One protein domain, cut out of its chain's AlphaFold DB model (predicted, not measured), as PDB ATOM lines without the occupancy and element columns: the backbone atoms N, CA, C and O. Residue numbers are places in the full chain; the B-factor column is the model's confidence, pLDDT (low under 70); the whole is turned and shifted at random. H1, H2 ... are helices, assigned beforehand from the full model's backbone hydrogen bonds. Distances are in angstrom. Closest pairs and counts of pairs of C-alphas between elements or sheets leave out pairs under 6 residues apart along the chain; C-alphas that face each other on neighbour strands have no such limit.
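What this domain is: This is residues 223 to 390 of the 395 residues of the protein "DUF262 domain-containing protein" of Elusimicrobia bacterium (UniProt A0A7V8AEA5). The long helix H9 packs on H5 with residues 360 to 372, and its far part sticks out as an arm from a body of crossed helices. In the body's core H5 crosses H7; H1 and H6 each pack on both of these helices, the small helices H2 to H4 lie near H1 on the side away from H5, and H8 packs on H9. The printed part has 168 residues with nine named helices, H1 to H9 in chain order, and no named strand: all helix. It is compact, with a radius of gyration of the C-alphas of 17.3 A and spans of 47 by 43 by 39 A.

Where its parts are: H9, residues 360 to 388, is 41.8 A long and ends at C-alpha 388 (-28.425, -54.013, -51.185). H7, residues 316 to 333, measures 25.7 A, and H1, residues 226 to 241, 23.3 A from C-alpha 226 (-17.491, -19.373, -36.399). H5 is residues 280 to 292, H8 336 to 348, H6 297 to 304, H2 243 to 252, H3 254 to 257 and H4 266 to 270.

How they stand to each other: H9 touches H5 (Ser 290 and Ile 368, closest C-alphas 5.2 A) the same way, at a shallow tilt of 34 degrees, only just short of steep. H5 touches H7 at a steep 66 degrees (Ala 287 and Gly 329, 4.1 A). H8 touches H9 (Leu 342 and Tyr 367, 6.4 A), H6 touches H7 (Leu 304 and Ala 319, 4.9 A), H1 touches H5 (Ile 233 and Tyr 280, 6.1 A), and H2 touches H4 (Pro 243 and Glu 269, 4.7 A). H2 and H3 touch only at the corner. Every O i to N i+4 pair is within hydrogen-bond range in H5, H7, H8 and H9, against 11 of 12 in H1, 4 of 6 in H2, 3 of 4 in H6 and 0 of 1 in H4, where 2 of 2 O i to N i+3 pairs are; H3 is too short for such a pair.

The domain as a whole: Residues 376 to 390 stand free; the body without them spans 48 by 38 by 23 A. The printed part has no cut; the links H6 to H7 and H8 to H9 are long. Confidence is under 70 at residues 294 to 295 and 380 to 390.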
ATOM      1  N   THR A 223     -16.122 -21.254 -30.319       81.94
ATOM      2  CA  THR A 223     -16.296 -22.673 -29.953       81.94
ATOM      3  C   THR A 223     -16.558 -23.601 -31.145       81.94
ATOM      4  O   THR A 223     -16.064 -24.725 -31.181       81.94
ATOM      5  N   TYR A 224     -17.331 -23.152 -32.133       85.31
ATOM      6  CA  TYR A 224     -17.797 -23.957 -33.272       85.31
ATOM      7  C   TYR A 224     -17.157 -23.543 -34.599       85.31
ATOM      8  O   TYR A 224     -17.689 -23.830 -35.672       85.31
ATOM      9  N   GLY A 225     -16.002 -22.872 -34.537       83.62
ATOM     10  CA  GLY A 225     -15.264 -22.436 -35.722       83.62
ATOM     11  C   GLY A 225     -15.946 -21.298 -36.485       83.62
ATOM     12  O   GLY A 225     -15.728 -21.155 -37.689       83.62
ATOM     13  N   GLY A 226     -16.755 -20.484 -35.803       85.69
ATOM     14  CA  GLY A 226     -17.491 -19.373 -36.399       85.69
ATOM     15  C   GLY A 226     -16.592 -18.368 -37.127       85.69
ATOM     16  O   GLY A 226     -16.897 -17.978 -38.250       85.69
ATOM     17  N   ASN A 227     -15.412 -18.065 -36.576       84.06
ATOM     18  CA  ASN A 227     -14.405 -17.219 -37.233       84.06
ATOM     19  C   ASN A 227     -14.006 -17.710 -38.637       84.06
ATOM     20  O   ASN A 227     -13.973 -16.925 -39.583       84.06
ATOM     21  N   LEU A 228     -13.709 -19.006 -38.791       89.69
ATOM     22  CA  LEU A 228     -13.355 -19.586 -40.093       89.69
ATOM     23  C   LEU A 228     -14.574 -19.679 -41.015       89.69
ATOM     24  O   LEU A 228     -14.446 -19.463 -42.216       89.69
ATOM     25  N   LEU A 229     -15.753 -19.965 -40.457       92.50
ATOM     26  CA  LEU A 229     -16.997 -20.040 -41.216       92.50
ATOM     27  C   LEU A 229     -17.401 -18.675 -41.795       92.50
ATOM     28  O   LEU A 229     -17.814 -18.620 -42.951       92.50
ATOM     29  N   ARG A 230     -17.246 -17.573 -41.042       89.69
ATOM     30  CA  ARG A 230     -17.471 -16.224 -41.591       89.69
ATOM     31  C   ARG A 230     -16.487 -15.921 -42.714       89.69
ATOM     32  O   ARG A 230     -16.941 -15.551 -43.793       89.69
ATOM     33  N   LYS A 231     -15.189 -16.154 -42.502       89.12
ATOM     34  CA  LYS A 231     -14.175 -15.977 -43.553       89.12
ATOM     35  C   LYS A 231     -14.516 -16.769 -44.813       89.12
ATOM     36  O   LYS A 231     -14.389 -16.245 -45.908       89.12
ATOM     37  N   ALA A 232     -15.009 -18.002 -44.667       93.75
ATOM     38  CA  ALA A 232     -15.427 -18.819 -45.804       93.75
ATOM     39  C   ALA A 232     -16.566 -18.175 -46.601       93.75
ATOM     40  O   ALA A 232     -16.549 -18.219 -47.827       93.75
ATOM     41  N   ILE A 233     -17.533 -17.564 -45.917       93.50
ATOM     42  CA  ILE A 233     -18.634 -16.842 -46.560       93.50
ATOM     43  C   ILE A 233     -18.112 -15.600 -47.287       93.50
ATOM     44  O   ILE A 233     -18.377 -15.437 -48.476       93.50
ATOM     45  N   ASP A 234     -17.340 -14.756 -46.598       88.56
ATOM     46  CA  ASP A 234     -16.833 -13.500 -47.166       88.56
ATOM     47  C   ASP A 234     -15.895 -13.747 -48.349       88.56
ATOM     48  O   ASP A 234     -16.077 -13.163 -49.417       88.56
ATOM     49  N   TYR A 235     -14.933 -14.657 -48.190       91.81
ATOM     50  CA  TYR A 235     -13.991 -14.989 -49.250       91.81
ATOM     51  C   TYR A 235     -14.666 -15.666 -50.438       91.81
ATOM     52  O   TYR A 235     -14.251 -15.401 -51.559       91.81
ATOM     53  N   PHE A 236     -15.718 -16.478 -50.252       94.06
ATOM     54  CA  PHE A 236     -16.452 -17.033 -51.397       94.06
ATOM     55  C   PHE A 236     -17.072 -15.927 -52.240       94.06
ATOM     56  O   PHE A 236     -16.866 -15.871 -53.449       94.06
ATOM     57  N   CYS A 237     -17.838 -15.056 -51.582       90.50
ATOM     58  CA  CYS A 237     -18.587 -14.003 -52.252       90.50
ATOM     59  C   CYS A 237     -17.623 -13.049 -52.960       90.50
ATOM     60  O   CYS A 237     -17.846 -12.686 -54.111       90.50
ATOM     61  N   HIS A 238     -16.499 -12.718 -52.321       86.88
ATOM     62  CA  HIS A 238     -15.483 -11.884 -52.944       86.88
ATOM     63  C   HIS A 238     -14.795 -12.572 -54.132       86.88
ATOM     64  O   HIS A 238     -14.724 -11.985 -55.207       86.88
ATOM     65  N   LEU A 239     -14.363 -13.830 -53.987       89.56
ATOM     66  CA  LEU A 239     -13.727 -14.588 -55.072       89.56
ATOM     67  C   LEU A 239     -14.661 -14.840 -56.260       89.56
ATOM     68  O   LEU A 239     -14.172 -14.992 -57.373       89.56
ATOM     69  N   SER A 240     -15.981 -14.868 -56.047       88.56
ATOM     70  CA  SER A 240     -16.949 -14.961 -57.150       88.56
ATOM     71  C   SER A 240     -16.949 -13.721 -58.052       88.56
ATOM     72  O   SER A 240     -17.303 -13.822 -59.217       88.56
ATOM     73  N   VAL A 241     -16.505 -12.569 -57.534       86.12
ATOM     74  CA  VAL A 241     -16.420 -11.303 -58.278       86.12
ATOM     75  C   VAL A 241     -14.986 -11.000 -58.724       86.12
ATOM     76  O   VAL A 241     -14.787 -10.505 -59.827       86.12
ATOM     77  N   ALA A 242     -13.998 -11.297 -57.876       86.12
ATOM     78  CA  ALA A 242     -12.579 -11.017 -58.099       86.12
ATOM     79  C   ALA A 242     -11.716 -12.279 -57.872       86.12
ATOM     80  O   ALA A 242     -11.076 -12.421 -56.819       86.12
ATOM     81  N   PRO A 243     -11.694 -13.233 -58.826       88.81
ATOM     82  CA  PRO A 243     -10.932 -14.480 -58.719       88.81
ATOM     83  C   PRO A 243      -9.433 -14.300 -58.434       88.81
ATOM     84  O   PRO A 243      -8.828 -15.095 -57.712       88.81
ATOM     85  N   GLU A 244      -8.827 -13.228 -58.947       86.31
ATOM     86  CA  GLU A 244      -7.414 -12.882 -58.767       86.31
ATOM     87  C   GLU A 244      -7.019 -12.665 -57.294       86.31
ATOM     88  O   GLU A 244      -5.842 -12.782 -56.920       86.31
ATOM     89  N   PHE A 245      -8.007 -12.398 -56.433       86.81
ATOM     90  CA  PHE A 245      -7.816 -12.181 -55.006       86.81
ATOM     91  C   PHE A 245      -7.402 -13.459 -54.254       86.81
ATOM     92  O   PHE A 245      -6.887 -13.377 -53.135       86.81
ATOM     93  N   LEU A 246      -7.531 -14.643 -54.867       89.06
ATOM     94  CA  LEU A 246      -7.145 -15.919 -54.252       89.06
ATOM     95  C   LEU A 246      -5.693 -15.894 -53.749       89.06
ATOM     96  O   LEU A 246      -5.408 -16.268 -52.608       89.06
ATOM     97  N   SER A 247      -4.791 -15.356 -54.570       87.81
ATOM     98  CA  SER A 247      -3.367 -15.233 -54.248       87.81
ATOM     99  C   SER A 247      -3.090 -14.301 -53.058       87.81
ATOM    100  O   SER A 247      -2.132 -14.515 -52.307       87.81
ATOM    101  N   LYS A 248      -3.927 -13.271 -52.856       86.38
ATOM    102  CA  LYS A 248      -3.845 -12.360 -51.705       86.38
ATOM    103  C   LYS A 248      -4.294 -13.070 -50.426       86.38
ATOM    104  O   LYS A 248      -3.590 -12.973 -49.420       86.38
ATOM    105  N   ILE A 249      -5.389 -13.837 -50.473       85.69
ATOM    106  CA  ILE A 249      -5.887 -14.614 -49.320       85.69
ATOM    107  C   ILE A 249      -4.824 -15.603 -48.839       85.69
ATOM    108  O   ILE A 249      -4.524 -15.648 -47.647       85.69
ATOM    109  N   GLU A 250      -4.209 -16.359 -49.751       87.94
ATOM    110  CA  GLU A 250      -3.195 -17.362 -49.393       87.94
ATOM    111  C   GLU A 250      -1.969 -16.754 -48.693       87.94
ATOM    112  O   GLU A 250      -1.375 -17.382 -47.809       87.94
ATOM    113  N   LYS A 251      -1.603 -15.519 -49.053       86.00
ATOM    114  CA  LYS A 251      -0.480 -14.794 -48.445       86.00
ATOM    115  C   LYS A 251      -0.854 -14.156 -47.106       86.00
ATOM    116  O   LYS A 251      -0.074 -14.265 -46.157       86.00
ATOM    117  N   ALA A 252      -2.008 -13.493 -47.041       79.69
ATOM    118  CA  ALA A 252      -2.422 -12.683 -45.898       79.69
ATOM    119  C   ALA A 252      -3.042 -13.511 -44.760       79.69
ATOM    120  O   ALA A 252      -2.794 -13.225 -43.590       79.69
ATOM    121  N   ASP A 253      -3.799 -14.567 -45.075       83.38
ATOM    122  CA  ASP A 253      -4.540 -15.359 -44.090       83.38
ATOM    123  C   ASP A 253      -4.153 -16.842 -44.128       83.38
ATOM    124  O   ASP A 253      -4.894 -17.725 -44.567       83.38
ATOM    125  N   LYS A 254      -2.961 -17.134 -43.600       87.12
ATOM    126  CA  LYS A 254      -2.426 -18.505 -43.523       87.12
ATOM    127  C   LYS A 254      -3.313 -19.449 -42.706       87.12
ATOM    128  O   LYS A 254      -3.299 -20.655 -42.954       87.12
ATOM    129  N   ALA A 255      -4.051 -18.926 -41.723       86.94
ATOM    130  CA  ALA A 255      -4.952 -19.725 -40.900       86.94
ATOM    131  C   ALA A 255      -6.157 -20.196 -41.722       86.94
ATOM    132  O   ALA A 255      -6.480 -21.385 -41.711       86.94
ATOM    133  N   PHE A 256      -6.769 -19.294 -42.493       89.50
ATOM    134  CA  PHE A 256      -7.838 -19.660 -43.415       89.50
ATOM    135  C   PHE A 256      -7.337 -20.536 -44.564       89.50
ATOM    136  O   PHE A 256      -7.996 -21.512 -44.919       89.50
ATOM    137  N   ALA A 257      -6.150 -20.252 -45.104       89.44
ATOM    138  CA  ALA A 257      -5.598 -21.017 -46.217       89.44
ATOM    139  C   ALA A 257      -5.357 -22.499 -45.886       89.44
ATOM    140  O   ALA A 257      -5.447 -23.357 -46.761       89.44
ATOM    141  N   ARG A 258      -5.100 -22.815 -44.610       91.50
ATOM    142  CA  ARG A 258      -4.966 -24.190 -44.096       91.50
ATOM    143  C   ARG A 258      -6.295 -24.825 -43.677       91.50
ATOM    144  O   ARG A 258      -6.305 -25.983 -43.266       91.50
ATOM    145  N   SER A 259      -7.397 -24.078 -43.719       92.88
ATOM    146  CA  SER A 259      -8.716 -24.573 -43.325       92.88
ATOM    147  C   SER A 259      -9.313 -25.515 -44.376       92.88
ATOM    148  O   SER A 259      -8.857 -25.596 -45.515       92.88
ATOM    149  N   GLU A 260     -10.394 -26.202 -44.011       92.88
ATOM    150  CA  GLU A 260     -11.133 -27.082 -44.926       92.88
ATOM    151  C   GLU A 260     -11.881 -26.340 -46.051       92.88
ATOM    152  O   GLU A 260     -12.384 -26.983 -46.977       92.88
ATOM    153  N   PHE A 261     -11.993 -25.010 -45.960       95.00
ATOM    154  CA  PHE A 261     -12.795 -24.198 -46.871       95.00
ATOM    155  C   PHE A 261     -12.027 -23.832 -48.140       95.00
ATOM    156  O   PHE A 261     -12.505 -24.140 -49.229       95.00
ATOM    157  N   LEU A 262     -10.823 -23.255 -48.022       92.75
ATOM    158  CA  LEU A 262     -10.073 -22.755 -49.181       92.75
ATOM    159  C   LEU A 262      -9.873 -23.816 -50.287       92.75
ATOM    160  O   LEU A 262     -10.165 -23.508 -51.444       92.75
ATOM    161  N   PRO A 263      -9.478 -25.076 -49.992       93.06
ATOM    162  CA  PRO A 263      -9.321 -26.098 -51.029       93.06
ATOM    163  C   PRO A 263     -10.595 -26.355 -51.844       93.06
ATOM    164  O   PRO A 263     -10.512 -26.719 -53.012       93.06
ATOM    165  N   LYS A 264     -11.777 -26.145 -51.249       93.31
ATOM    166  CA  LYS A 264     -13.081 -26.326 -51.904       93.31
ATOM    167  C   LYS A 264     -13.517 -25.124 -52.740       93.31
ATOM    168  O   LYS A 264     -14.553 -25.209 -53.385       93.31
ATOM    169  N   MET A 265     -12.753 -24.035 -52.721       93.62
ATOM    170  CA  MET A 265     -13.074 -22.760 -53.373       93.62
ATOM    171  C   MET A 265     -12.042 -22.377 -54.439       93.62
ATOM    172  O   MET A 265     -12.293 -21.469 -55.218       93.62
ATOM    173  N   ARG A 266     -10.900 -23.080 -54.512       92.94
ATOM    174  CA  ARG A 266      -9.813 -22.807 -55.475       92.94
ATOM    175  C   ARG A 266     -10.252 -22.805 -56.936       92.94
ATOM    176  O   ARG A 266      -9.664 -22.102 -57.745       92.94
ATOM    177  N   TRP A 267     -11.289 -23.568 -57.268       93.56
ATOM    178  CA  TRP A 267     -11.845 -23.604 -58.619       93.56
ATOM    179  C   TRP A 267     -12.345 -22.230 -59.095       93.56
ATOM    180  O   TRP A 267     -12.337 -21.993 -60.300       93.56
ATOM    181  N   LEU A 268     -12.690 -21.315 -58.174       91.00
ATOM    182  CA  LEU A 268     -13.097 -19.942 -58.492       91.00
ATOM    183  C   LEU A 268     -12.024 -19.159 -59.256       91.00
ATOM    184  O   LEU A 268     -12.390 -18.326 -60.070       91.00
ATOM    185  N   GLU A 269     -10.732 -19.469 -59.084       88.94
ATOM    186  CA  GLU A 269      -9.631 -18.819 -59.824       88.94
ATOM    187  C   GLU A 269      -9.810 -18.901 -61.348       88.94
ATOM    188  O   GLU A 269      -9.383 -18.020 -62.089       88.94
ATOM    189  N   ASN A 270     -10.465 -19.967 -61.818       85.06
ATOM    190  CA  ASN A 270     -10.665 -20.235 -63.238       85.06
ATOM    191  C   ASN A 270     -12.075 -19.871 -63.725       85.06
ATOM    192  O   ASN A 270     -12.385 -20.070 -64.903       85.06
ATOM    193  N   VAL A 271     -12.936 -19.359 -62.843       81.50
ATOM    194  CA  VAL A 271     -14.293 -18.942 -63.200       81.50
ATOM    195  C   VAL A 271     -14.221 -17.585 -63.880       81.50
ATOM    196  O   VAL A 271     -13.710 -16.619 -63.330       81.50
ATOM    197  N   LYS A 272     -14.731 -17.529 -65.109       74.50
ATOM    198  CA  LYS A 272     -14.812 -16.302 -65.919       74.50
ATOM    199  C   LYS A 272     -16.247 -15.823 -66.122       74.50
ATOM    200  O   LYS A 272     -16.477 -14.883 -66.871       74.50
ATOM    201  N   ASP A 273     -17.192 -16.550 -65.542       75.12
ATOM    202  CA  ASP A 273     -18.620 -16.348 -65.717       75.12
ATOM    203  C   ASP A 273     -19.179 -15.538 -64.552       75.12
ATOM    204  O   ASP A 273     -18.864 -15.830 -63.402       75.12
ATOM    205  N   ASP A 274     -20.025 -14.561 -64.856       79.94
ATOM    206  CA  ASP A 274     -20.636 -13.645 -63.896       79.94
ATOM    207  C   ASP A 274     -22.136 -13.916 -63.688       79.94
ATOM    208  O   ASP A 274     -22.796 -13.182 -62.952       79.94
ATOM    209  N   ILE A 275     -22.687 -14.979 -64.302       85.56
ATOM    210  CA  ILE A 275     -24.119 -15.341 -64.228       85.56
ATOM    211  C   ILE A 275     -24.655 -15.359 -62.791       85.56
ATOM    212  O   ILE A 275     -25.832 -15.067 -62.571       85.56
ATOM    213  N   TYR A 276     -23.829 -15.722 -61.809       89.19
ATOM    214  CA  TYR A 276     -24.234 -15.713 -60.412       89.19
ATOM    215  C   TYR A 276     -23.083 -15.331 -59.483       89.19
ATOM    216  O   TYR A 276     -22.277 -16.173 -59.103       89.19
ATOM    217  N   ASN A 277     -23.080 -14.069 -59.055       89.38
ATOM    218  CA  ASN A 277     -22.136 -13.519 -58.082       89.38
ATOM    219  C   ASN A 277     -22.871 -13.226 -56.762       89.38
ATOM    220  O   ASN A 277     -23.452 -12.148 -56.607       89.38
ATOM    221  N   PRO A 278     -22.944 -14.193 -55.828       90.69
ATOM    222  CA  PRO A 278     -23.739 -14.049 -54.614       90.69
ATOM    223  C   PRO A 278     -23.118 -13.072 -53.614       90.69
ATOM    224  O   PRO A 278     -21.914 -13.094 -53.363       90.69
ATOM    225  N   SER A 279     -23.963 -12.295 -52.934       89.00
ATOM    226  CA  SER A 279     -23.584 -11.645 -51.676       89.00
ATOM    227  C   SER A 279     -23.599 -12.644 -50.509       89.00
ATOM    228  O   SER A 279     -24.200 -13.721 -50.590       89.00
ATOM    229  N   TYR A 280     -23.029 -12.274 -49.355       87.00
ATOM    230  CA  TYR A 280     -23.140 -13.102 -48.144       87.00
ATOM    231  C   TYR A 280     -24.604 -13.292 -47.711       87.00
ATOM    232  O   TYR A 280     -24.948 -14.327 -47.142       87.00
ATOM    233  N   THR A 281     -25.484 -12.329 -48.014       88.50
ATOM    234  CA  THR A 281     -26.928 -12.438 -47.759       88.50
ATOM    235  C   THR A 281     -27.552 -13.551 -48.594       88.50
ATOM    236  O   THR A 281     -28.342 -14.346 -48.073       88.50
ATOM    237  N   ASP A 282     -27.176 -13.637 -49.869       91.31
ATOM    238  CA  ASP A 282     -27.632 -14.679 -50.791       91.31
ATOM    239  C   ASP A 282     -27.127 -16.050 -50.345       91.31
ATOM    240  O   ASP A 282     -27.908 -16.987 -50.166       91.31
ATOM    241  N   MET A 283     -25.828 -16.140 -50.055       93.69
ATOM    242  CA  MET A 283     -25.182 -17.365 -49.597       93.69
ATOM    243  C   MET A 283     -25.788 -17.887 -48.289       93.69
ATOM    244  O   MET A 283     -26.147 -19.065 -48.205       93.69
ATOM    245  N   LEU A 284     -25.965 -17.020 -47.283       91.94
ATOM    246  CA  LEU A 284     -26.615 -17.382 -46.024       91.94
ATOM    247  C   LEU A 284     -28.049 -17.847 -46.252       91.94
ATOM    248  O   LEU A 284     -28.463 -18.847 -45.668       91.94
ATOM    249  N   ARG A 285     -28.809 -17.164 -47.114       91.00
ATOM    250  CA  ARG A 285     -30.188 -17.554 -47.420       91.00
ATOM    251  C   ARG A 285     -30.247 -18.940 -48.050       91.00
ATOM    252  O   ARG A 285     -31.077 -19.748 -47.630       91.00
ATOM    253  N   VAL A 286     -29.384 -19.226 -49.023       93.56
ATOM    254  CA  VAL A 286     -29.350 -20.533 -49.692       93.56
ATOM    255  C   VAL A 286     -28.925 -21.627 -48.720       93.56
ATOM    256  O   VAL A 286     -29.674 -22.587 -48.533       93.56
ATOM    257  N   ALA A 287     -27.779 -21.455 -48.058       93.62
ATOM    258  CA  ALA A 287     -27.216 -22.439 -47.138       93.62
ATOM    259  C   ALA A 287     -28.129 -22.715 -45.937       93.62
ATOM    260  O   ALA A 287     -28.298 -23.863 -45.531       93.62
ATOM    261  N   PHE A 288     -28.758 -21.685 -45.371       91.50
ATOM    262  CA  PHE A 288     -29.709 -21.866 -44.282       91.50
ATOM    263  C   PHE A 288     -30.971 -22.590 -44.763       91.50
ATOM    264  O   PHE A 288     -31.363 -23.616 -44.206       91.50
ATOM    265  N   THR A 289     -31.600 -22.115 -45.837       90.62
ATOM    266  CA  THR A 289     -32.892 -22.664 -46.274       90.62
ATOM    267  C   THR A 289     -32.766 -24.112 -46.764       90.62
ATOM    268  O   THR A 289     -33.672 -24.924 -46.535       90.62
ATOM    269  N   SER A 290     -31.641 -24.481 -47.388       90.06
ATOM    270  CA  SER A 290     -31.385 -25.859 -47.832       90.06
ATOM    271  C   SER A 290     -31.229 -26.840 -46.664       90.06
ATOM    272  O   SER A 290     -31.630 -28.004 -46.767       90.06
ATOM    273  N   GLU A 291     -30.687 -26.375 -45.537       89.25
ATOM    274  CA  GLU A 291     -30.394 -27.190 -44.359       89.25
ATOM    275  C   GLU A 291     -31.561 -27.247 -43.373       89.25
ATOM    276  O   GLU A 291     -31.896 -28.326 -42.874       89.25
ATOM    277  N   PHE A 292     -32.204 -26.108 -43.102       83.31
ATOM    278  CA  PHE A 292     -33.163 -25.929 -42.008       83.31
ATOM    279  C   PHE A 292     -34.622 -26.194 -42.391       83.31
ATOM    280  O   PHE A 292     -35.477 -26.303 -41.518       83.31
ATOM    281  N   ARG A 293     -34.900 -26.447 -43.681       70.56
ATOM    282  CA  ARG A 293     -36.214 -26.829 -44.252       70.56
ATOM    283  C   ARG A 293     -37.346 -25.803 -44.070       70.56
ATOM    284  O   ARG A 293     -38.377 -25.980 -44.719       70.56
ATOM    285  N   ARG A 294     -37.152 -24.752 -43.267       62.56
ATOM    286  CA  ARG A 294     -37.952 -23.524 -43.118       62.56
ATOM    287  C   ARG A 294     -37.060 -22.416 -42.539       62.56
ATOM    288  O   ARG A 294     -36.135 -22.734 -41.798       62.56
ATOM    289  N   GLY A 295     -37.391 -21.156 -42.822       62.62
ATOM    290  CA  GLY A 295     -37.062 -20.046 -41.925       62.62
ATOM    291  C   GLY A 295     -36.754 -18.720 -42.612       62.62
ATOM    292  O   GLY A 295     -36.154 -18.677 -43.687       62.62
ATOM    293  N   LYS A 296     -37.167 -17.631 -41.962       70.69
ATOM    294  CA  LYS A 296     -36.649 -16.285 -42.241       70.69
ATOM    295  C   LYS A 296     -35.204 -16.226 -41.731       70.69
ATOM    296  O   LYS A 296     -34.846 -16.961 -40.819       70.69
ATOM    297  N   LEU A 297     -34.373 -15.326 -42.259       73.81
ATOM    298  CA  LEU A 297     -33.011 -15.128 -41.728       73.81
ATOM    299  C   LEU A 297     -32.998 -14.760 -40.226       73.81
ATOM    300  O   LEU A 297     -32.022 -15.066 -39.553       73.81
ATOM    301  N   GLN A 298     -34.088 -14.193 -39.688       71.12
ATOM    302  CA  GLN A 298     -34.277 -13.986 -38.241       71.12
ATOM    303  C   GLN A 298     -34.125 -15.289 -37.437       71.12
ATOM    304  O   GLN A 298     -33.424 -15.318 -36.424       71.12
ATOM    305  N   ASP A 299     -34.701 -16.391 -37.929       83.75
ATOM    306  CA  ASP A 299     -34.677 -17.688 -37.244       83.75
ATOM    307  C   ASP A 299     -33.253 -18.250 -37.155       83.75
ATOM    308  O   ASP A 299     -32.900 -18.919 -36.182       83.75
ATOM    309  N   LEU A 300     -32.407 -17.958 -38.153       85.44
ATOM    310  CA  LEU A 300     -31.006 -18.374 -38.157       85.44
ATOM    311  C   LEU A 300     -30.263 -17.783 -36.958       85.44
ATOM    312  O   LEU A 300     -29.524 -18.499 -36.288       85.44
ATOM    313  N   VAL A 301     -30.464 -16.500 -36.654       81.88
ATOM    314  CA  VAL A 301     -29.758 -15.861 -35.537       81.88
ATOM    315  C   VAL A 301     -30.197 -16.459 -34.199       81.88
ATOM    316  O   VAL A 301     -29.359 -16.731 -33.331       81.88
ATOM    317  N   ALA A 302     -31.497 -16.727 -34.044       83.00
ATOM    318  CA  ALA A 302     -32.044 -17.387 -32.861       83.00
ATOM    319  C   ALA A 302     -31.414 -18.777 -32.668       83.00
ATOM    320  O   ALA A 302     -30.899 -19.090 -31.593       83.00
ATOM    321  N   LEU A 303     -31.370 -19.577 -33.735       88.06
ATOM    322  CA  LEU A 303     -30.785 -20.919 -33.746       88.06
ATOM    323  C   LEU A 303     -29.284 -20.921 -33.439       88.06
ATOM    324  O   LEU A 303     -28.831 -21.695 -32.597       88.06
ATOM    325  N   LEU A 304     -28.512 -20.020 -34.054       87.38
ATOM    326  CA  LEU A 304     -27.080 -19.859 -33.769       87.38
ATOM    327  C   LEU A 304     -26.812 -19.389 -32.334       87.38
ATOM    328  O   LEU A 304     -25.720 -19.595 -31.807       87.38
ATOM    329  N   SER A 305     -27.798 -18.767 -31.687       82.75
ATOM    330  CA  SER A 305     -27.742 -18.420 -30.264       82.75
ATOM    331  C   SER A 305     -28.142 -19.575 -29.345       82.75
ATOM    332  O   SER A 305     -28.009 -19.440 -28.135       82.75
ATOM    333  N   GLY A 306     -28.604 -20.701 -29.896       85.94
ATOM    334  CA  GLY A 306     -29.059 -21.865 -29.139       85.94
ATOM    335  C   GLY A 306     -30.532 -21.811 -28.745       85.94
ATOM    336  O   GLY A 306     -30.943 -22.540 -27.849       85.94
ATOM    337  N   ARG A 307     -31.343 -20.944 -29.366       86.19
ATOM    338  CA  ARG A 307     -32.759 -20.810 -29.017       86.19
ATOM    339  C   ARG A 307     -33.514 -22.102 -29.309       86.19
ATOM    340  O   ARG A 307     -33.665 -22.506 -30.460       86.19
ATOM    341  N   ASN A 308     -34.071 -22.688 -28.263       84.81
ATOM    342  CA  ASN A 308     -35.114 -23.686 -28.369       84.81
ATOM    343  C   ASN A 308     -36.461 -22.977 -28.559       84.81
ATOM    344  O   ASN A 308     -36.892 -22.202 -27.703       84.81
ATOM    345  N   PHE A 309     -37.128 -23.216 -29.687       83.50
ATOM    346  CA  PHE A 309     -38.418 -22.582 -29.981       83.50
ATOM    347  C   PHE A 309     -39.576 -23.149 -29.146       83.50
ATOM    348  O   PHE A 309     -40.565 -22.448 -28.949       83.50
ATOM    349  N   GLU A 310     -39.446 -24.371 -28.624       83.50
ATOM    350  CA  GLU A 310     -40.456 -25.001 -27.767       83.50
ATOM    351  C   GLU A 310     -40.312 -24.526 -26.319       83.50
ATOM    352  O   GLU A 310     -41.256 -23.997 -25.735       83.50
ATOM    353  N   THR A 311     -39.109 -24.651 -25.749       84.69
ATOM    354  CA  THR A 311     -38.860 -24.301 -24.338       84.69
ATOM    355  C   THR A 311     -38.618 -22.808 -24.129       84.69
ATOM    356  O   THR A 311     -38.640 -22.331 -22.993       84.69
ATOM    357  N   LYS A 312     -38.363 -22.052 -25.207       82.25
ATOM    358  CA  LYS A 312     -37.926 -20.647 -25.159       82.25
ATOM    359  C   LYS A 312     -36.662 -20.452 -24.307       82.25
ATOM    360  O   LYS A 312     -36.446 -19.372 -23.761       82.25
ATOM    361  N   GLN A 313     -35.827 -21.481 -24.182       82.19
ATOM    362  CA  GLN A 313     -34.533 -21.421 -23.500       82.19
ATOM    363  C   GLN A 313     -33.392 -21.347 -24.518       82.19
ATOM    364  O   GLN A 313     -33.580 -21.655 -25.694       82.19
ATOM    365  N   TYR A 314     -32.216 -20.912 -24.067       83.06
ATOM    366  CA  TYR A 314     -30.988 -20.948 -24.858       83.06
ATOM    367  C   TYR A 314     -30.114 -22.112 -24.391       83.06
ATOM    368  O   TYR A 314     -29.684 -22.160 -23.236       83.06
ATOM    369  N   GLU A 315     -29.899 -23.061 -25.295       85.12
ATOM    370  CA  GLU A 315     -29.315 -24.369 -25.031       85.12
ATOM    371  C   GLU A 315     -28.100 -24.595 -25.942       85.12
ATOM    372  O   GLU A 315     -28.198 -24.569 -27.173       85.12
ATOM    373  N   GLU A 316     -26.947 -24.876 -25.334       86.38
ATOM    374  CA  GLU A 316     -25.688 -25.102 -26.054       86.38
ATOM    375  C   GLU A 316     -25.760 -26.215 -27.130       86.38
ATOM    376  O   GLU A 316     -25.222 -26.019 -28.224       86.38
ATOM    377  N   PRO A 317     -26.460 -27.356 -26.918       89.31
ATOM    378  CA  PRO A 317     -26.617 -28.380 -27.957       89.31
ATOM    379  C   PRO A 317     -27.303 -27.872 -29.235       89.31
ATOM    380  O   PRO A 317     -26.955 -28.313 -30.332       89.31
ATOM    381  N   ILE A 318     -28.246 -26.930 -29.114       89.31
ATOM    382  CA  ILE A 318     -28.939 -26.340 -30.266       89.31
ATOM    383  C   ILE A 318     -27.990 -25.431 -31.038       89.31
ATOM    384  O   ILE A 318     -27.965 -25.495 -32.269       89.31
ATOM    385  N   ALA A 319     -27.183 -24.628 -30.340       89.00
ATOM    386  CA  ALA A 319     -26.169 -23.796 -30.980       89.00
ATOM    387  C   ALA A 319     -25.166 -24.678 -31.744       89.00
ATOM    388  O   ALA A 319     -24.943 -24.465 -32.938       89.00
ATOM    389  N   GLN A 320     -24.646 -25.727 -31.096       91.94
ATOM    390  CA  GLN A 320     -23.710 -26.682 -31.692       91.94
ATOM    391  C   GLN A 320     -24.259 -27.308 -32.986       91.94
ATOM    392  O   GLN A 320     -23.589 -27.291 -34.025       91.94
ATOM    393  N   GLU A 321     -25.481 -27.846 -32.949       92.56
ATOM    394  CA  GLU A 321     -26.106 -28.458 -34.126       92.56
ATOM    395  C   GLU A 321     -26.416 -27.415 -35.211       92.56
ATOM    396  O   GLU A 321     -26.244 -27.680 -36.402       92.56
ATOM    397  N   SER A 322     -26.804 -26.198 -34.822       92.44
ATOM    398  CA  SER A 322     -27.080 -25.109 -35.763       92.44
ATOM    399  C   SER A 322     -25.827 -24.683 -36.529       92.44
ATOM    400  O   SER A 322     -25.866 -24.595 -37.758       92.44
ATOM    401  N   PHE A 323     -24.690 -24.508 -35.849       93.75
ATOM    402  CA  PHE A 323     -23.409 -24.218 -36.502       93.75
ATOM    403  C   PHE A 323     -22.963 -25.357 -37.424       93.75
ATOM    404  O   PHE A 323     -22.522 -25.109 -38.548       93.75
ATOM    405  N   LYS A 324     -23.132 -26.614 -36.996       94.31
ATOM    406  CA  LYS A 324     -22.803 -27.791 -37.811       94.31
ATOM    407  C   LYS A 324     -23.625 -27.843 -39.101       94.31
ATOM    408  O   LYS A 324     -23.067 -28.059 -40.179       94.31
ATOM    409  N   ARG A 325     -24.937 -27.619 -39.010       93.69
ATOM    410  CA  ARG A 325     -25.837 -27.585 -40.172       93.69
ATOM    411  C   ARG A 325     -25.521 -26.415 -41.089       93.69
ATOM    412  O   ARG A 325     -25.376 -26.631 -42.286       93.69
ATOM    413  N   LEU A 326     -25.331 -25.211 -40.543       94.31
ATOM    414  CA  LEU A 326     -24.955 -24.041 -41.338       94.31
ATOM    415  C   LEU A 326     -23.650 -24.290 -42.102       94.31
ATOM    416  O   LEU A 326     -23.606 -24.084 -43.311       94.31
ATOM    417  N   LYS A 327     -22.620 -24.817 -41.432       95.56
ATOM    418  CA  LYS A 327     -21.360 -25.211 -42.070       95.56
ATOM    419  C   LYS A 327     -21.583 -26.213 -43.205       95.56
ATOM    420  O   LYS A 327     -21.011 -26.042 -44.276       95.56
ATOM    421  N   SER A 328     -22.434 -27.225 -43.008       94.81
ATOM    422  CA  SER A 328     -22.796 -28.166 -44.079       94.81
ATOM    423  C   SER A 328     -23.454 -27.461 -45.268       94.81
ATOM    424  O   SER A 328     -23.136 -27.795 -46.406       94.81
ATOM    425  N   GLY A 329     -24.353 -26.505 -45.022       94.69
ATOM    426  CA  GLY A 329     -24.995 -25.719 -46.076       94.69
ATOM    427  C   GLY A 329     -23.989 -24.876 -46.859       94.69
ATOM    428  O   GLY A 329     -23.999 -24.889 -48.086       94.69
ATOM    429  N   ILE A 330     -23.065 -24.216 -46.159       96.38
ATOM    430  CA  ILE A 330     -21.982 -23.426 -46.760       96.38
ATOM    431  C   ILE A 330     -21.058 -24.308 -47.603       96.38
ATOM    432  O   ILE A 330     -20.787 -23.986 -48.755       96.38
ATOM    433  N   LEU A 331     -20.640 -25.466 -47.089       95.94
ATOM    434  CA  LEU A 331     -19.826 -26.425 -47.842       95.94
ATOM    435  C   LEU A 331     -20.546 -26.965 -49.087       95.94
ATOM    436  O   LEU A 331     -19.900 -27.234 -50.099       95.94
ATOM    437  N   ALA A 332     -21.869 -27.136 -49.019       95.38
ATOM    438  CA  ALA A 332     -22.674 -27.548 -50.162       95.38
ATOM    439  C   ALA A 332     -22.816 -26.427 -51.204       95.38
ATOM    440  O   ALA A 332     -22.815 -26.731 -52.394       95.38
ATOM    441  N   PHE A 333     -22.902 -25.169 -50.767       96.06
ATOM    442  CA  PHE A 333     -22.963 -23.991 -51.634       96.06
ATOM    443  C   PHE A 333     -21.644 -23.740 -52.375       96.06
ATOM    444  O   PHE A 333     -21.641 -23.487 -53.569       96.06
ATOM    445  N   ILE A 334     -20.499 -23.832 -51.696       95.69
ATOM    446  CA  ILE A 334     -19.196 -23.552 -52.332       95.69
ATOM    447  C   ILE A 334     -18.681 -24.701 -53.208       95.69
ATOM    448  O   ILE A 334     -17.617 -24.599 -53.816       95.69
ATOM    449  N   ASN A 335     -19.381 -25.835 -53.226       95.06
ATOM    450  CA  ASN A 335     -18.967 -27.006 -53.981       95.06
ATOM    451  C   ASN A 335     -19.020 -26.729 -55.493       95.06
ATOM    452  O   ASN A 335     -20.092 -26.443 -56.025       95.06
ATOM    453  N   GLN A 336     -17.885 -26.913 -56.176       94.25
ATOM    454  CA  GLN A 336     -17.737 -26.695 -57.618       94.25
ATOM    455  C   GLN A 336     -18.847 -27.353 -58.442       94.25
ATOM    456  O   GLN A 336     -19.551 -26.678 -59.182       94.25
ATOM    457  N   THR A 337     -19.064 -28.660 -58.267       92.94
ATOM    458  CA  THR A 337     -20.055 -29.406 -59.051       92.94
ATOM    459  C   THR A 337     -21.467 -28.869 -58.847       92.94
ATOM    460  O   THR A 337     -22.249 -28.809 -59.793       92.94
ATOM    461  N   HIS A 338     -21.820 -28.488 -57.619       94.62
ATOM    462  CA  HIS A 338     -23.132 -27.918 -57.338       94.62
ATOM    463  C   HIS A 338     -23.306 -26.546 -57.987       94.62
ATOM    464  O   HIS A 338     -24.367 -26.268 -58.544       94.62
ATOM    465  N   PHE A 339     -22.282 -25.700 -57.900       93.19
ATOM    466  CA  PHE A 339     -22.315 -24.349 -58.444       93.19
ATOM    467  C   PHE A 339     -22.344 -24.358 -59.978       93.19
ATOM    468  O   PHE A 339     -23.204 -23.726 -60.581       93.19
ATOM    469  N   GLU A 340     -21.493 -25.164 -60.617       92.25
ATOM    470  CA  GLU A 340     -21.482 -25.353 -62.075       92.25
ATOM    471  C   GLU A 340     -22.807 -25.934 -62.587       92.25
ATOM    472  O   GLU A 340     -23.334 -25.501 -63.608       92.25
ATOM    473  N   ARG A 341     -23.414 -26.889 -61.867       93.00
ATOM    474  CA  ARG A 341     -24.735 -27.415 -62.248       93.00
ATOM    475  C   ARG A 341     -25.824 -26.354 -62.159       93.00
ATOM    476  O   ARG A 341     -26.703 -26.338 -63.018       93.00
ATOM    477  N   LEU A 342     -25.778 -25.474 -61.158       93.31
ATOM    478  CA  LEU A 342     -26.701 -24.344 -61.076       93.31
ATOM    479  C   LEU A 342     -26.544 -23.426 -62.294       93.31
ATOM    480  O   LEU A 342     -27.541 -23.139 -62.954       93.31
ATOM    481  N   THR A 343     -25.321 -22.999 -62.623       90.56
ATOM    482  CA  THR A 343     -25.089 -22.096 -63.762       90.56
ATOM    483  C   THR A 343     -25.471 -22.751 -65.090       90.56
ATOM    484  O   THR A 343     -26.091 -22.108 -65.936       90.56
ATOM    485  N   MET A 344     -25.233 -24.057 -65.255       89.88
ATOM    486  CA  MET A 344     -25.725 -24.827 -66.404       89.88
ATOM    487  C   MET A 344     -27.257 -24.844 -66.498       89.88
ATOM    488  O   MET A 344     -27.801 -24.695 -67.595       89.88
ATOM    489  N   ILE A 345     -27.966 -25.016 -65.375       90.81
ATOM    490  CA  ILE A 345     -29.437 -24.977 -65.336       90.81
ATOM    491  C   ILE A 345     -29.944 -23.585 -65.737       90.81
ATOM    492  O   ILE A 345     -30.856 -23.494 -66.556       90.81
ATOM    493  N   LEU A 346     -29.336 -22.515 -65.214       90.25
ATOM    494  CA  LEU A 346     -29.697 -21.133 -65.558       90.25
ATOM    495  C   LEU A 346     -29.505 -20.859 -67.057       90.25
ATOM    496  O   LEU A 346     -30.431 -20.383 -67.716       90.25
ATOM    497  N   ARG A 347     -28.359 -21.260 -67.623       89.00
ATOM    498  CA  ARG A 347     -28.079 -21.147 -69.065       89.00
ATOM    499  C   ARG A 347     -29.084 -21.927 -69.906       89.00
ATOM    500  O   ARG A 347     -29.582 -21.412 -70.902       89.00
ATOM    501  N   SER A 348     -29.422 -23.144 -69.484       88.31
ATOM    502  CA  SER A 348     -30.406 -23.990 -70.176       88.31
ATOM    503  C   SER A 348     -31.819 -23.395 -70.146       88.31
ATOM    504  O   SER A 348     -32.620 -23.675 -71.033       88.31
ATOM    505  N   ALA A 349     -32.120 -22.559 -69.149       87.56
ATOM    506  CA  ALA A 349     -33.366 -21.803 -69.046       87.56
ATOM    507  C   ALA A 349     -33.335 -20.454 -69.797       87.56
ATOM    508  O   ALA A 349     -34.322 -19.723 -69.758       87.56
ATOM    509  N   GLY A 350     -32.236 -20.126 -70.486       85.06
ATOM    510  CA  GLY A 350     -32.090 -18.908 -71.290       85.06
ATOM    511  C   GLY A 350     -31.414 -17.729 -70.581       85.06
ATOM    512  O   GLY A 350     -31.301 -16.661 -71.177       85.06
ATOM    513  N   PHE A 351     -30.927 -17.897 -69.346       85.25
ATOM    514  CA  PHE A 351     -30.177 -16.859 -68.627       85.25
ATOM    515  C   PHE A 351     -28.683 -16.988 -68.942       85.25
ATOM    516  O   PHE A 351     -27.984 -17.815 -68.358       85.25
ATOM    517  N   ILE A 352     -28.213 -16.212 -69.920       78.31
ATOM    518  CA  ILE A 352     -26.837 -16.295 -70.444       78.31
ATOM    519  C   ILE A 352     -25.928 -15.216 -69.834       78.31
ATOM    520  O   ILE A 352     -24.718 -15.412 -69.775       78.31
ATOM    521  N   THR A 353     -26.503 -14.111 -69.353       77.00
ATOM    522  CA  THR A 353     -25.802 -13.030 -68.645       77.00
ATOM    523  C   THR A 353     -26.551 -12.654 -67.369       77.00
ATOM    524  O   THR A 353     -27.758 -12.891 -67.249       77.00
ATOM    525  N   SER A 354     -25.829 -12.055 -66.421       80.12
ATOM    526  CA  SER A 354     -26.368 -11.558 -65.152       80.12
ATOM    527  C   SER A 354     -27.483 -10.511 -65.347       80.12
ATOM    528  O   SER A 354     -28.488 -10.555 -64.639       80.12
ATOM    529  N   ASP A 355     -27.386  -9.660 -66.375       78.25
ATOM    530  CA  ASP A 355     -28.350  -8.585 -66.684       78.25
ATOM    531  C   ASP A 355     -29.780  -9.062 -66.994       78.25
ATOM    532  O   ASP A 355     -30.750  -8.323 -66.819       78.25
ATOM    533  N   ILE A 356     -29.936 -10.298 -67.477       80.19
ATOM    534  CA  ILE A 356     -31.244 -10.860 -67.863       80.19
ATOM    535  C   ILE A 356     -31.989 -11.400 -66.627       80.19
ATOM    536  O   ILE A 356     -33.192 -11.679 -66.659       80.19
ATOM    537  N   ILE A 357     -31.292 -11.544 -65.500       82.50
ATOM    538  CA  ILE A 357     -31.849 -12.061 -64.258       82.50
ATOM    539  C   ILE A 357     -32.557 -10.917 -63.524       82.50
ATOM    540  O   ILE A 357     -31.937 -10.117 -62.833       82.50
ATOM    541  N   GLY A 358     -33.891 -10.884 -63.601       71.88
ATOM    542  CA  GLY A 358     -34.720  -9.857 -62.946       71.88
ATOM    543  C   GLY A 358     -34.637  -9.806 -61.408       71.88
ATOM    544  O   GLY A 358     -35.226  -8.917 -60.796       71.88
ATOM    545  N   GLY A 359     -33.927 -10.742 -60.765       80.94
ATOM    546  CA  GLY A 359     -33.573 -10.657 -59.349       80.94
ATOM    547  C   GLY A 359     -32.877 -11.901 -58.786       80.94
ATOM    548  O   GLY A 359     -33.306 -13.037 -59.010       80.94
ATOM    549  N   THR A 360     -31.854 -11.687 -57.952       85.56
ATOM    550  CA  THR A 360     -31.030 -12.739 -57.317       85.56
ATOM    551  C   THR A 360     -31.847 -13.713 -56.463       85.56
ATOM    552  O   THR A 360     -31.504 -14.884 -56.331       85.56
ATOM    553  N   ASN A 361     -32.998 -13.279 -55.938       86.75
ATOM    554  CA  ASN A 361     -33.894 -14.125 -55.142       86.75
ATOM    555  C   ASN A 361     -34.384 -15.370 -55.894       86.75
ATOM    556  O   ASN A 361     -34.524 -16.429 -55.279       86.75
ATOM    557  N   ALA A 362     -34.639 -15.256 -57.201       88.06
ATOM    558  CA  ALA A 362     -35.067 -16.388 -58.017       88.06
ATOM    559  C   ALA A 362     -33.931 -17.407 -58.179       88.06
ATOM    560  O   ALA A 362     -34.154 -18.609 -58.026       88.06
ATOM    561  N   VAL A 363     -32.703 -16.923 -58.390       92.19
ATOM    562  CA  VAL A 363     -31.499 -17.759 -58.473       92.19
ATOM    563  C   VAL A 363     -31.222 -18.453 -57.140       92.19
ATOM    564  O   VAL A 363     -31.032 -19.668 -57.106       92.19
ATOM    565  N   ASN A 364     -31.317 -17.721 -56.027       93.00
ATOM    566  CA  ASN A 364     -31.196 -18.278 -54.680       93.00
ATOM    567  C   ASN A 364     -32.199 -19.413 -54.460       93.00
ATOM    568  O   ASN A 364     -31.848 -20.482 -53.962       93.00
ATOM    569  N   PHE A 365     -33.458 -19.203 -54.850       91.06
ATOM    570  CA  PHE A 365     -34.495 -20.220 -54.717       91.06
ATOM    571  C   PHE A 365     -34.221 -21.450 -55.591       91.06
ATOM    572  O   PHE A 365     -34.338 -22.577 -55.103       91.06
ATOM    573  N   ALA A 366     -33.791 -21.255 -56.840       92.44
ATOM    574  CA  ALA A 366     -33.374 -22.346 -57.716       92.44
ATOM    575  C   ALA A 366     -32.231 -23.157 -57.086       92.44
ATOM    576  O   ALA A 366     -32.280 -24.390 -57.068       92.44
ATOM    577  N   TYR A 367     -31.253 -22.480 -56.476       95.25
ATOM    578  CA  TYR A 367     -30.138 -23.160 -55.834       95.25
ATOM    579  C   TYR A 367     -30.560 -23.932 -54.576       95.25
ATOM    580  O   TYR A 367     -30.154 -25.079 -54.380       95.25
ATOM    581  N   ILE A 368     -31.453 -23.358 -53.762       93.56
ATOM    582  CA  ILE A 368     -32.062 -24.045 -52.613       93.56
ATOM    583  C   ILE A 368     -32.740 -25.343 -53.061       93.56
ATOM    584  O   ILE A 368     -32.546 -26.387 -52.433       93.56
ATOM    585  N   LEU A 369     -33.543 -25.293 -54.129       91.81
ATOM    586  CA  LEU A 369     -34.221 -26.477 -54.660       91.81
ATOM    587  C   LEU A 369     -33.216 -27.527 -55.138       91.81
ATOM    588  O   LEU A 369     -33.329 -28.692 -54.752       91.81
ATOM    589  N   TYR A 370     -32.212 -27.106 -55.905       94.56
ATOM    590  CA  TYR A 370     -31.156 -27.981 -56.403       94.56
ATOM    591  C   TYR A 370     -30.433 -28.719 -55.261       94.56
ATOM    592  O   TYR A 370     -30.399 -29.953 -55.243       94.56
ATOM    593  N   LEU A 371     -29.938 -27.990 -54.254       93.81
ATOM    594  CA  LEU A 371     -29.207 -28.576 -53.123       93.81
ATOM    595  C   LEU A 371     -30.077 -29.538 -52.303       93.81
ATOM    596  O   LEU A 371     -29.609 -30.579 -51.827       93.81
ATOM    597  N   ARG A 372     -31.370 -29.228 -52.149       90.62
ATOM    598  CA  ARG A 372     -32.317 -30.113 -51.456       90.62
ATOM    599  C   ARG A 372     -32.547 -31.414 -52.215       90.62
ATOM    600  O   ARG A 372     -32.618 -32.471 -51.580       90.62
ATOM    601  N   GLU A 373     -32.666 -31.355 -53.537       87.81
ATOM    602  CA  GLU A 373     -32.852 -32.546 -54.363       87.81
ATOM    603  C   GLU A 373     -31.591 -33.413 -54.424       87.81
ATOM    604  O   GLU A 373     -31.695 -34.631 -54.279       87.81
ATOM    605  N   GLU A 374     -30.395 -32.827 -54.520       87.94
ATOM    606  CA  GLU A 374     -29.138 -33.592 -54.445       87.94
ATOM    607  C   GLU A 374     -29.011 -34.359 -53.129       87.94
ATOM    608  O   GLU A 374     -28.717 -35.558 -53.104       87.94
ATOM    609  N   ARG A 375     -29.351 -33.719 -52.009       82.62
ATOM    610  CA  ARG A 375     -29.357 -34.391 -50.708       82.62
ATOM    611  C   ARG A 375     -30.373 -35.534 -50.646       82.62
ATOM    612  O   ARG A 375     -30.090 -36.583 -50.058       82.62
ATOM    613  N   ARG A 376     -31.560 -35.360 -51.238       81.81
ATOM    614  CA  ARG A 376     -32.574 -36.426 -51.336       81.81
ATOM    615  C   ARG A 376     -32.075 -37.594 -52.183       81.81
ATOM    616  O   ARG A 376     -32.278 -38.741 -51.780       81.81
ATOM    617  N   LYS A 377     -31.415 -37.324 -53.313       80.81
ATOM    618  CA  LYS A 377     -30.803 -38.347 -54.177       80.81
ATOM    619  C   LYS A 377     -29.731 -39.132 -53.431       80.81
ATOM    620  O   LYS A 377     -29.816 -40.357 -53.402       80.81
ATOM    621  N   CYS A 378     -28.814 -38.443 -52.753       71.06
ATOM    622  CA  CYS A 378     -27.771 -39.072 -51.946       71.06
ATOM    623  C   CYS A 378     -28.380 -39.972 -50.857       71.06
ATOM    624  O   CYS A 378     -28.082 -41.159 -50.805       71.06
ATOM    625  N   ARG A 379     -29.368 -39.480 -50.087       73.00
ATOM    626  CA  ARG A 379     -30.064 -40.291 -49.068       73.00
ATOM    627  C   ARG A 379     -30.743 -41.534 -49.655       73.00
ATOM    628  O   ARG A 379     -30.703 -42.596 -49.041       73.00
ATOM    629  N   ARG A 380     -31.370 -41.418 -50.832       68.06
ATOM    630  CA  ARG A 380     -31.982 -42.561 -51.536       68.06
ATOM    631  C   ARG A 380     -30.931 -43.572 -51.993       68.06
ATOM    632  O   ARG A 380     -31.184 -44.765 -51.885       68.06
ATOM    633  N   GLN A 381     -29.780 -43.119 -52.487       67.06
ATOM    634  CA  GLN A 381     -28.672 -43.994 -52.883       67.06
ATOM    635  C   GLN A 381     -28.041 -44.691 -51.674       67.06
ATOM    636  O   GLN A 381     -27.846 -45.899 -51.730       67.06
ATOM    637  N   THR A 382     -27.820 -43.985 -50.561       65.62
ATOM    638  CA  THR A 382     -27.327 -44.580 -49.307       65.62
ATOM    639  C   THR A 382     -28.297 -45.624 -48.762       65.62
ATOM    640  O   THR A 382     -27.874 -46.718 -48.413       65.62
ATOM    641  N   LEU A 383     -29.603 -45.331 -48.738       62.22
ATOM    642  CA  LEU A 383     -30.617 -46.309 -48.336       62.22
ATOM    643  C   LEU A 383     -30.608 -47.526 -49.266       62.22
ATOM    644  O   LEU A 383     -30.566 -48.649 -48.784       62.22
ATOM    645  N   LYS A 384     -30.578 -47.324 -50.589       64.38
ATOM    646  CA  LYS A 384     -30.480 -48.429 -51.557       64.38
ATOM    647  C   LYS A 384     -29.213 -49.267 -51.362       64.38
ATOM    648  O   LYS A 384     -29.302 -50.481 -51.453       64.38
ATOM    649  N   ALA A 385     -28.073 -48.646 -51.068       64.25
ATOM    650  CA  ALA A 385     -26.822 -49.347 -50.786       64.25
ATOM    651  C   ALA A 385     -26.883 -50.141 -49.469       64.25
ATOM    652  O   ALA A 385     -26.420 -51.274 -49.430       64.25
ATOM    653  N   LEU A 386     -27.515 -49.594 -48.423       63.28
ATOM    654  CA  LEU A 386     -27.757 -50.297 -47.156       63.28
ATOM    655  C   LEU A 386     -28.703 -51.495 -47.336       63.28
ATOM    656  O   LEU A 386     -28.440 -52.564 -46.797       63.28
ATOM    657  N   TYR A 387     -29.764 -51.350 -48.137       58.78
ATOM    658  CA  TYR A 387     -30.680 -52.453 -48.459       58.78
ATOM    659  C   TYR A 387     -30.057 -53.500 -49.398       58.78
ATOM    660  O   TYR A 387     -30.391 -54.676 -49.298       58.78
ATOM    661  N   ALA A 388     -29.146 -53.101 -50.292       65.19
ATOM    662  CA  ALA A 388     -28.425 -54.013 -51.185       65.19
ATOM    663  C   ALA A 388     -27.248 -54.738 -50.499       65.19
ATOM    664  O   ALA A 388     -26.789 -55.757 -51.004       65.19
ATOM    665  N   GLY A 389     -26.775 -54.229 -49.356       53.16
ATOM    666  CA  GLY A 389     -25.636 -54.745 -48.592       53.16
ATOM    667  C   GLY A 389     -25.965 -55.788 -47.518       53.16
ATOM    668  O   GLY A 389     -25.121 -56.021 -46.664       53.16
ATOM    669  N   GLY A 390     -27.157 -56.393 -47.542       50.34
ATOM    670  CA  GLY A 390     -27.478 -57.620 -46.807       50.34
ATOM    671  C   GLY A 390     -27.189 -57.607 -45.302       50.34
ATOM    672  O   GLY A 390     -26.189 -58.152 -44.856       50.34
TER     673      GLY A 390